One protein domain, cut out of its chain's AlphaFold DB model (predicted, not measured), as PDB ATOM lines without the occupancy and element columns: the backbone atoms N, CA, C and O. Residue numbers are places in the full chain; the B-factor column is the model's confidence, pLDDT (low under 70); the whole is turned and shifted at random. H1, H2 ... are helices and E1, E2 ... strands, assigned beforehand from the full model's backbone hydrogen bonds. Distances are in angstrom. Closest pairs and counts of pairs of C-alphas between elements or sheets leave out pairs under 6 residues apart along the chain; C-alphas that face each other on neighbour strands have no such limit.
ATOM      1  N   LEU A   7     -20.934  42.028  10.026       98.56
ATOM      2  CA  LEU A   7     -20.257  41.718   8.777       98.56
ATOM      3  C   LEU A   7     -21.192  40.893   7.899       98.56
ATOM      4  O   LEU A   7     -21.680  39.848   8.328       98.56
ATOM      5  N   PHE A   8     -21.391  41.343   6.663       98.38
ATOM      6  CA  PHE A   8     -22.200  40.653   5.663       98.38
ATOM      7  C   PHE A   8     -21.294  40.100   4.565       98.38
ATOM      8  O   PHE A   8     -20.602  40.865   3.892       98.38
ATOM      9  N   THR A   9     -21.259  38.777   4.397       97.44
ATOM     10  CA  THR A   9     -20.438  38.141   3.358       97.44
ATOM     11  C   THR A   9     -21.114  38.233   1.994       97.44
ATOM     12  O   THR A   9     -22.333  38.127   1.880       97.44
ATOM     13  N   GLY A  10     -20.313  38.388   0.938       97.38
ATOM     14  CA  GLY A  10     -20.814  38.328  -0.437       97.38
ATOM     15  C   GLY A  10     -21.248  36.923  -0.861       97.38
ATOM     16  O   GLY A  10     -22.051  36.792  -1.776       97.38
ATOM     17  N   HIS A  11     -20.725  35.878  -0.208       97.62
ATOM     18  CA  HIS A  11     -21.044  34.483  -0.516       97.62
ATOM     19  C   HIS A  11     -21.071  33.627   0.749       97.62
ATOM     20  O   HIS A  11     -20.240  33.807   1.644       97.62
ATOM     21  N   ASP A  12     -21.967  32.645   0.766       97.81
ATOM     22  CA  ASP A  12     -21.961  31.540   1.711       97.81
ATOM     23  C   ASP A  12     -22.069  30.217   0.946       97.81
ATOM     24  O   ASP A  12     -22.906  30.086   0.059       97.81
ATOM     25  N   TYR A  13     -21.199  29.259   1.266       96.81
ATOM     26  CA  TYR A  13     -21.094  27.974   0.556       96.81
ATOM     27  C   TYR A  13     -21.710  26.802   1.337       96.81
ATOM     28  O   TYR A  13     -21.421  25.651   1.020       96.81
ATOM     29  N   GLU A  14     -22.490  27.082   2.388       97.56
ATOM     30  CA  GLU A  14     -23.280  26.079   3.128       97.56
ATOM     31  C   GLU A  14     -22.486  24.809   3.541       97.56
ATOM     32  O   GLU A  14     -22.932  23.679   3.321       97.56
ATOM     33  N   PRO A  15     -21.283  24.948   4.147       96.56
ATOM     34  CA  PRO A  15     -20.425  23.811   4.475       96.56
ATOM     35  C   PRO A  15     -21.141  22.799   5.375       96.56
ATOM     36  O   PRO A  15     -21.731  23.159   6.394       96.56
ATOM     37  N   GLY A  16     -21.065  21.518   5.006       96.50
ATOM     38  CA  GLY A  16     -21.732  20.436   5.736       96.50
ATOM     39  C   GLY A  16     -23.256  20.415   5.583       96.50
ATOM     40  O   GLY A  16     -23.924  19.789   6.399       96.50
ATOM     41  N   GLY A  17     -23.817  21.109   4.583       96.50
ATOM     42  CA  GLY A  17     -25.263  21.139   4.337       96.50
ATOM     43  C   GLY A  17     -26.041  21.979   5.350       96.50
ATOM     44  O   GLY A  17     -27.253  21.821   5.491       96.50
ATOM     45  N   ARG A  18     -25.355  22.858   6.091       97.75
ATOM     46  CA  ARG A  18     -26.028  23.825   6.962       97.75
ATOM     47  C   ARG A  18     -26.810  24.833   6.122       97.75
ATOM     48  O   ARG A  18     -26.389  25.165   5.023       97.75
ATOM     49  N   ALA A  19     -27.856  25.414   6.700       97.62
ATOM     50  CA  ALA A  19     -28.545  26.541   6.079       97.62
ATOM     51  C   ALA A  19     -27.601  27.734   5.832       97.62
ATOM     52  O   ALA A  19     -26.641  27.952   6.593       97.62
ATOM     53  N   ALA A  20     -27.926  28.517   4.803       97.38
ATOM     54  CA  ALA A  20     -27.233  29.746   4.453       97.38
ATOM     55  C   ALA A  20     -27.110  30.717   5.643       97.38
ATOM     56  O   ALA A  20     -28.061  30.962   6.387       97.38
ATOM     57  N   ARG A  21     -25.914  31.285   5.813       97.12
ATOM     58  CA  ARG A  21     -25.582  32.300   6.821       97.12
ATOM     59  C   ARG A  21     -24.736  33.384   6.169       97.12
ATOM     60  O   ARG A  21     -23.581  33.150   5.829       97.12
ATOM     61  N   TRP A  22     -25.313  34.570   6.008       97.44
ATOM     62  CA  TRP A  22     -24.653  35.719   5.378       97.44
ATOM     63  C   TRP A  22     -24.123  36.742   6.387       97.44
ATOM     64  O   TRP A  22     -23.358  37.623   6.007       97.44
ATOM     65  N   GLU A  23     -24.522  36.643   7.652       98.25
ATOM     66  CA  GLU A  23     -24.196  37.603   8.705       98.25
ATOM     67  C   GLU A  23     -23.297  36.976   9.781       98.25
ATOM     68  O   GLU A  23     -23.471  35.818  10.157       98.25
ATOM     69  N   SER A  24     -22.333  37.758  10.267       98.06
ATOM     70  CA  SER A  24     -21.518  37.477  11.459       98.06
ATOM     71  C   SER A  24     -21.105  38.791  12.128       98.06
ATOM     72  O   SER A  24     -21.511  39.868  11.686       98.06
ATOM     73  N   THR A  25     -20.262  38.735  13.157       98.62
ATOM     74  CA  THR A  25     -19.630  39.923  13.753       98.62
ATOM     75  C   THR A  25     -18.105  39.894  13.675       98.62
ATOM     76  O   THR A  25     -17.482  38.840  13.528       98.62
ATOM     77  N   VAL A  26     -17.467  41.057  13.811       98.56
ATOM     78  CA  VAL A  26     -15.999  41.155  13.911       98.56
ATOM     79  C   VAL A  26     -15.464  40.303  15.065       98.56
ATOM     80  O   VAL A  26     -14.465  39.601  14.897       98.56
ATOM     81  N   GLY A  27     -16.136  40.323  16.220       98.50
ATOM     82  CA  GLY A  27     -15.759  39.521  17.380       98.50
ATOM     83  C   GLY A  27     -15.854  38.018  17.108       98.50
ATOM     84  O   GLY A  27     -14.949  37.268  17.472       98.50
ATOM     85  N   GLU A  28     -16.910  37.561  16.428       98.31
ATOM     86  CA  GLU A  28     -17.038  36.158  16.007       98.31
ATOM     87  C   GLU A  28     -15.910  35.735  15.064       98.31
ATOM     88  O   GLU A  28     -15.296  34.690  15.283       98.31
ATOM     89  N   GLN A  29     -15.583  36.556  14.059       98.19
ATOM     90  CA  GLN A  29     -14.512  36.245  13.108       98.19
ATOM     91  C   GLN A  29     -13.144  36.159  13.799       98.19
ATOM     92  O   GLN A  29     -12.395  35.216  13.550       98.19
ATOM     93  N   LYS A  30     -12.828  37.081  14.720       97.62
ATOM     94  CA  LYS A  30     -11.579  37.033  15.502       97.62
ATOM     95  C   LYS A  30     -11.457  35.763  16.346       97.62
ATOM     96  O   LYS A  30     -10.360  35.231  16.483       97.62
ATOM     97  N   ARG A  31     -12.567  35.296  16.931       98.06
ATOM     98  CA  ARG A  31     -12.576  34.143  17.844       98.06
ATOM     99  C   ARG A  31     -12.619  32.794  17.131       98.06
ATOM    100  O   ARG A  31     -12.033  31.847  17.639       98.06
ATOM    101  N   ALA A  32     -13.341  32.688  16.015       97.50
ATOM    102  CA  ALA A  32     -13.752  31.390  15.473       97.50
ATOM    103  C   ALA A  32     -13.511  31.201  13.966       97.50
ATOM    104  O   ALA A  32     -13.819  30.129  13.446       97.50
ATOM    105  N   ASN A  33     -12.980  32.191  13.238       97.81
ATOM    106  CA  ASN A  33     -12.685  31.991  11.819       97.81
ATOM    107  C   ASN A  33     -11.566  30.942  11.654       97.81
ATOM    108  O   ASN A  33     -10.447  31.185  12.114       97.81
ATOM    109  N   PRO A  34     -11.816  29.821  10.952       96.00
ATOM    110  CA  PRO A  34     -10.885  28.693  10.894       96.00
ATOM    111  C   PRO A  34      -9.576  29.001  10.159       96.00
ATOM    112  O   PRO A  34      -8.619  28.242  10.272       96.00
ATOM    113  N   HIS A  35      -9.520  30.086   9.383       97.38
ATOM    114  CA  HIS A  35      -8.311  30.513   8.685       97.38
ATOM    115  C   HIS A  35      -7.593  31.677   9.382       97.38
ATOM    116  O   HIS A  35      -6.428  31.906   9.077       97.38
ATOM    117  N   LEU A  36      -8.255  32.419  10.279       96.19
ATOM    118  CA  LEU A  36      -7.731  33.681  10.829       96.19
ATOM    119  C   LEU A  36      -7.506  33.651  12.348       96.19
ATOM    120  O   LEU A  36      -6.563  34.274  12.832       96.19
ATOM    121  N   ALA A  37      -8.354  32.959  13.115       97.00
ATOM    122  CA  ALA A  37      -8.275  32.962  14.574       97.00
ATOM    123  C   ALA A  37      -6.940  32.359  15.055       97.00
ATOM    124  O   ALA A  37      -6.618  31.214  14.744       97.00
ATOM    125  N   GLY A  38      -6.149  33.145  15.799       94.44
ATOM    126  CA  GLY A  38      -4.829  32.733  16.301       94.44
ATOM    127  C   GLY A  38      -3.751  32.537  15.222       94.44
ATOM    128  O   GLY A  38      -2.728  31.910  15.497       94.44
ATOM    129  N   MET A  39      -3.973  33.031  14.000       97.12
ATOM    130  CA  MET A  39      -3.069  32.856  12.863       97.12
ATOM    131  C   MET A  39      -2.046  33.998  12.769       97.12
ATOM    132  O   MET A  39      -2.390  35.156  13.000       97.12
ATOM    133  N   THR A  40      -0.802  33.687  12.388       98.06
ATOM    134  CA  THR A  40       0.179  34.708  11.967       98.06
ATOM    135  C   THR A  40       0.037  34.997  10.476       98.06
ATOM    136  O   THR A  40      -0.525  34.189   9.733       98.06
ATOM    137  N   GLU A  41       0.570  36.123  10.015       98.19
ATOM    138  CA  GLU A  41       0.537  36.480   8.595       98.19
ATOM    139  C   GLU A  41       1.209  35.409   7.724       98.19
ATOM    140  O   GLU A  41       0.615  34.929   6.761       98.19
ATOM    141  N   GLU A  42       2.394  34.940   8.115       98.44
ATOM    142  CA  GLU A  42       3.185  33.975   7.343       98.44
ATOM    143  C   GLU A  42       2.446  32.642   7.197       98.44
ATOM    144  O   GLU A  42       2.404  32.044   6.118       98.44
ATOM    145  N   ARG A  43       1.813  32.177   8.283       98.19
ATOM    146  CA  ARG A  43       1.035  30.933   8.266       98.19
ATOM    147  C   ARG A  43      -0.253  31.082   7.464       98.19
ATOM    148  O   ARG A  43      -0.641  30.137   6.775       98.19
ATOM    149  N   PHE A  44      -0.898  32.247   7.526       98.25
ATOM    150  CA  PHE A  44      -2.066  32.545   6.706       98.25
ATOM    151  C   PHE A  44      -1.713  32.538   5.215       98.25
ATOM    152  O   PHE A  44      -2.400  31.878   4.436       98.25
ATOM    153  N   VAL A  45      -0.626  33.212   4.824       98.38
ATOM    154  CA  VAL A  45      -0.147  33.251   3.434       98.38
ATOM    155  C   VAL A  45       0.148  31.840   2.933       98.38
ATOM    156  O   VAL A  45      -0.426  31.426   1.927       98.38
ATOM    157  N   ALA A  46       0.930  31.051   3.677       98.25
ATOM    158  CA  ALA A  46       1.253  29.679   3.287       98.25
ATOM    159  C   ALA A  46      -0.003  28.798   3.121       98.25
ATOM    160  O   ALA A  46      -0.118  28.054   2.142       98.25
ATOM    161  N   LEU A  47      -0.968  28.905   4.045       98.06
ATOM    162  CA  LEU A  47      -2.258  28.210   3.957       98.06
ATOM    163  C   LEU A  47      -3.026  28.611   2.691       98.06
ATOM    164  O   LEU A  47      -3.558  27.747   1.990       98.06
ATOM    165  N   ARG A  48      -3.119  29.916   2.411       98.19
ATOM    166  CA  ARG A  48      -3.892  30.437   1.280       98.19
ATOM    167  C   ARG A  48      -3.261  30.094  -0.055       98.19
ATOM    168  O   ARG A  48      -3.974  29.575  -0.903       98.19
ATOM    169  N   GLU A  49      -1.954  30.260  -0.214       98.31
ATOM    170  CA  GLU A  49      -1.254  29.883  -1.446       98.31
ATOM    171  C   GLU A  49      -1.364  28.384  -1.739       98.31
ATOM    172  O   GLU A  49      -1.623  27.983  -2.877       98.31
ATOM    173  N   ALA A  50      -1.194  27.536  -0.718       98.19
ATOM    174  CA  ALA A  50      -1.343  26.094  -0.877       98.19
ATOM    175  C   ALA A  50      -2.769  25.715  -1.288       98.19
ATOM    176  O   ALA A  50      -2.944  24.884  -2.179       98.19
ATOM    177  N   ARG A  51      -3.781  26.345  -0.680       97.62
ATOM    178  CA  ARG A  51      -5.186  26.116  -1.022       97.62
ATOM    179  C   ARG A  51      -5.512  26.602  -2.431       97.62
ATOM    180  O   ARG A  51      -6.106  25.848  -3.196       97.62
ATOM    181  N   ASP A  52      -5.129  27.825  -2.775       96.75
ATOM    182  CA  ASP A  52      -5.497  28.464  -4.038       96.75
ATOM    183  C   ASP A  52      -4.955  27.673  -5.248       96.75
ATOM    184  O   ASP A  52      -5.665  27.529  -6.240       96.75
ATOM    185  N   ARG A  53      -3.779  27.026  -5.130       95.31
ATOM    186  CA  ARG A  53      -3.225  26.111  -6.157       95.31
ATOM    187  C   ARG A  53      -4.095  24.888  -6.475       95.31
ATOM    188  O   ARG A  53      -3.883  24.251  -7.502       95.31
ATOM    189  N   THR A  54      -5.028  24.531  -5.596       94.00
ATOM    190  CA  THR A  54      -5.901  23.353  -5.758       94.00
ATOM    191  C   THR A  54      -7.295  23.697  -6.277       94.00
ATOM    192  O   THR A  54      -8.065  22.797  -6.609       94.00
ATOM    193  N   LEU A  55      -7.649  24.984  -6.322       93.19
ATOM    194  CA  LEU A  55      -8.992  25.416  -6.693       93.19
ATOM    195  C   LEU A  55      -9.131  25.535  -8.218       93.19
ATOM    196  O   LEU A  55      -8.246  26.087  -8.873       93.19
ATOM    197  N   PRO A  56     -10.252  25.072  -8.801       91.62
ATOM    198  CA  PRO A  56     -10.527  25.282 -10.215       91.62
ATOM    199  C   PRO A  56     -10.907  26.740 -10.490       91.62
ATOM    200  O   PRO A  56     -11.365  27.468  -9.602       91.62
TER     201      PRO A  56
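AT A GLANCE: This is residues 7 to 56 of the 97 residues of an uncharacterized protein of Bosea thiooxidans (UniProt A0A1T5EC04). The printed part is a loose, open arch: residues 7 to 22 loop out and fold back into E1 as one leg, the short helix H1 makes the top, and H2 is the other leg, where residues 49 to 56 stick out. It has 50 residues with one named strand and two named helices, in the order E1, H1, H2; the class is mostly helix, with 22 residues, under half, in named elements. The radius of gyration of the C-alphas is 12.7 A, and the spans are 30 by 29 by 18 A.

HOW THE PARTS SIT: Start at residues 7 to 8, which pair antiparallel with residues 23 to 24 of E1, residues 23 to 25; E1 pairs with no named strand. E1 and H1, residues 26 to 32, meet only through their tight link. H2, residues 41 to 52, is apart from both E1 and H1. In H1 and H2 every O i to N i+4 pair is within hydrogen-bond range.

IN THESE COORDINATES: Find C-alpha 23 at (-24.196, 37.603, 8.705), where E1 begins its 7.2 A. H1 runs 10.1 A from C-alpha 26 at (-15.999, 41.155, 13.911). H2 runs 16.1 A to C-alpha 52 at (-5.497, 28.464, -4.038).

THE WHOLE: The farthest C-alphas, Ala 19 and Glu 42, are 32.6 A apart. The printed part has no cut; H1 to H2 is a short link of 8 residues. No printed residue is under 70 in pLDDT.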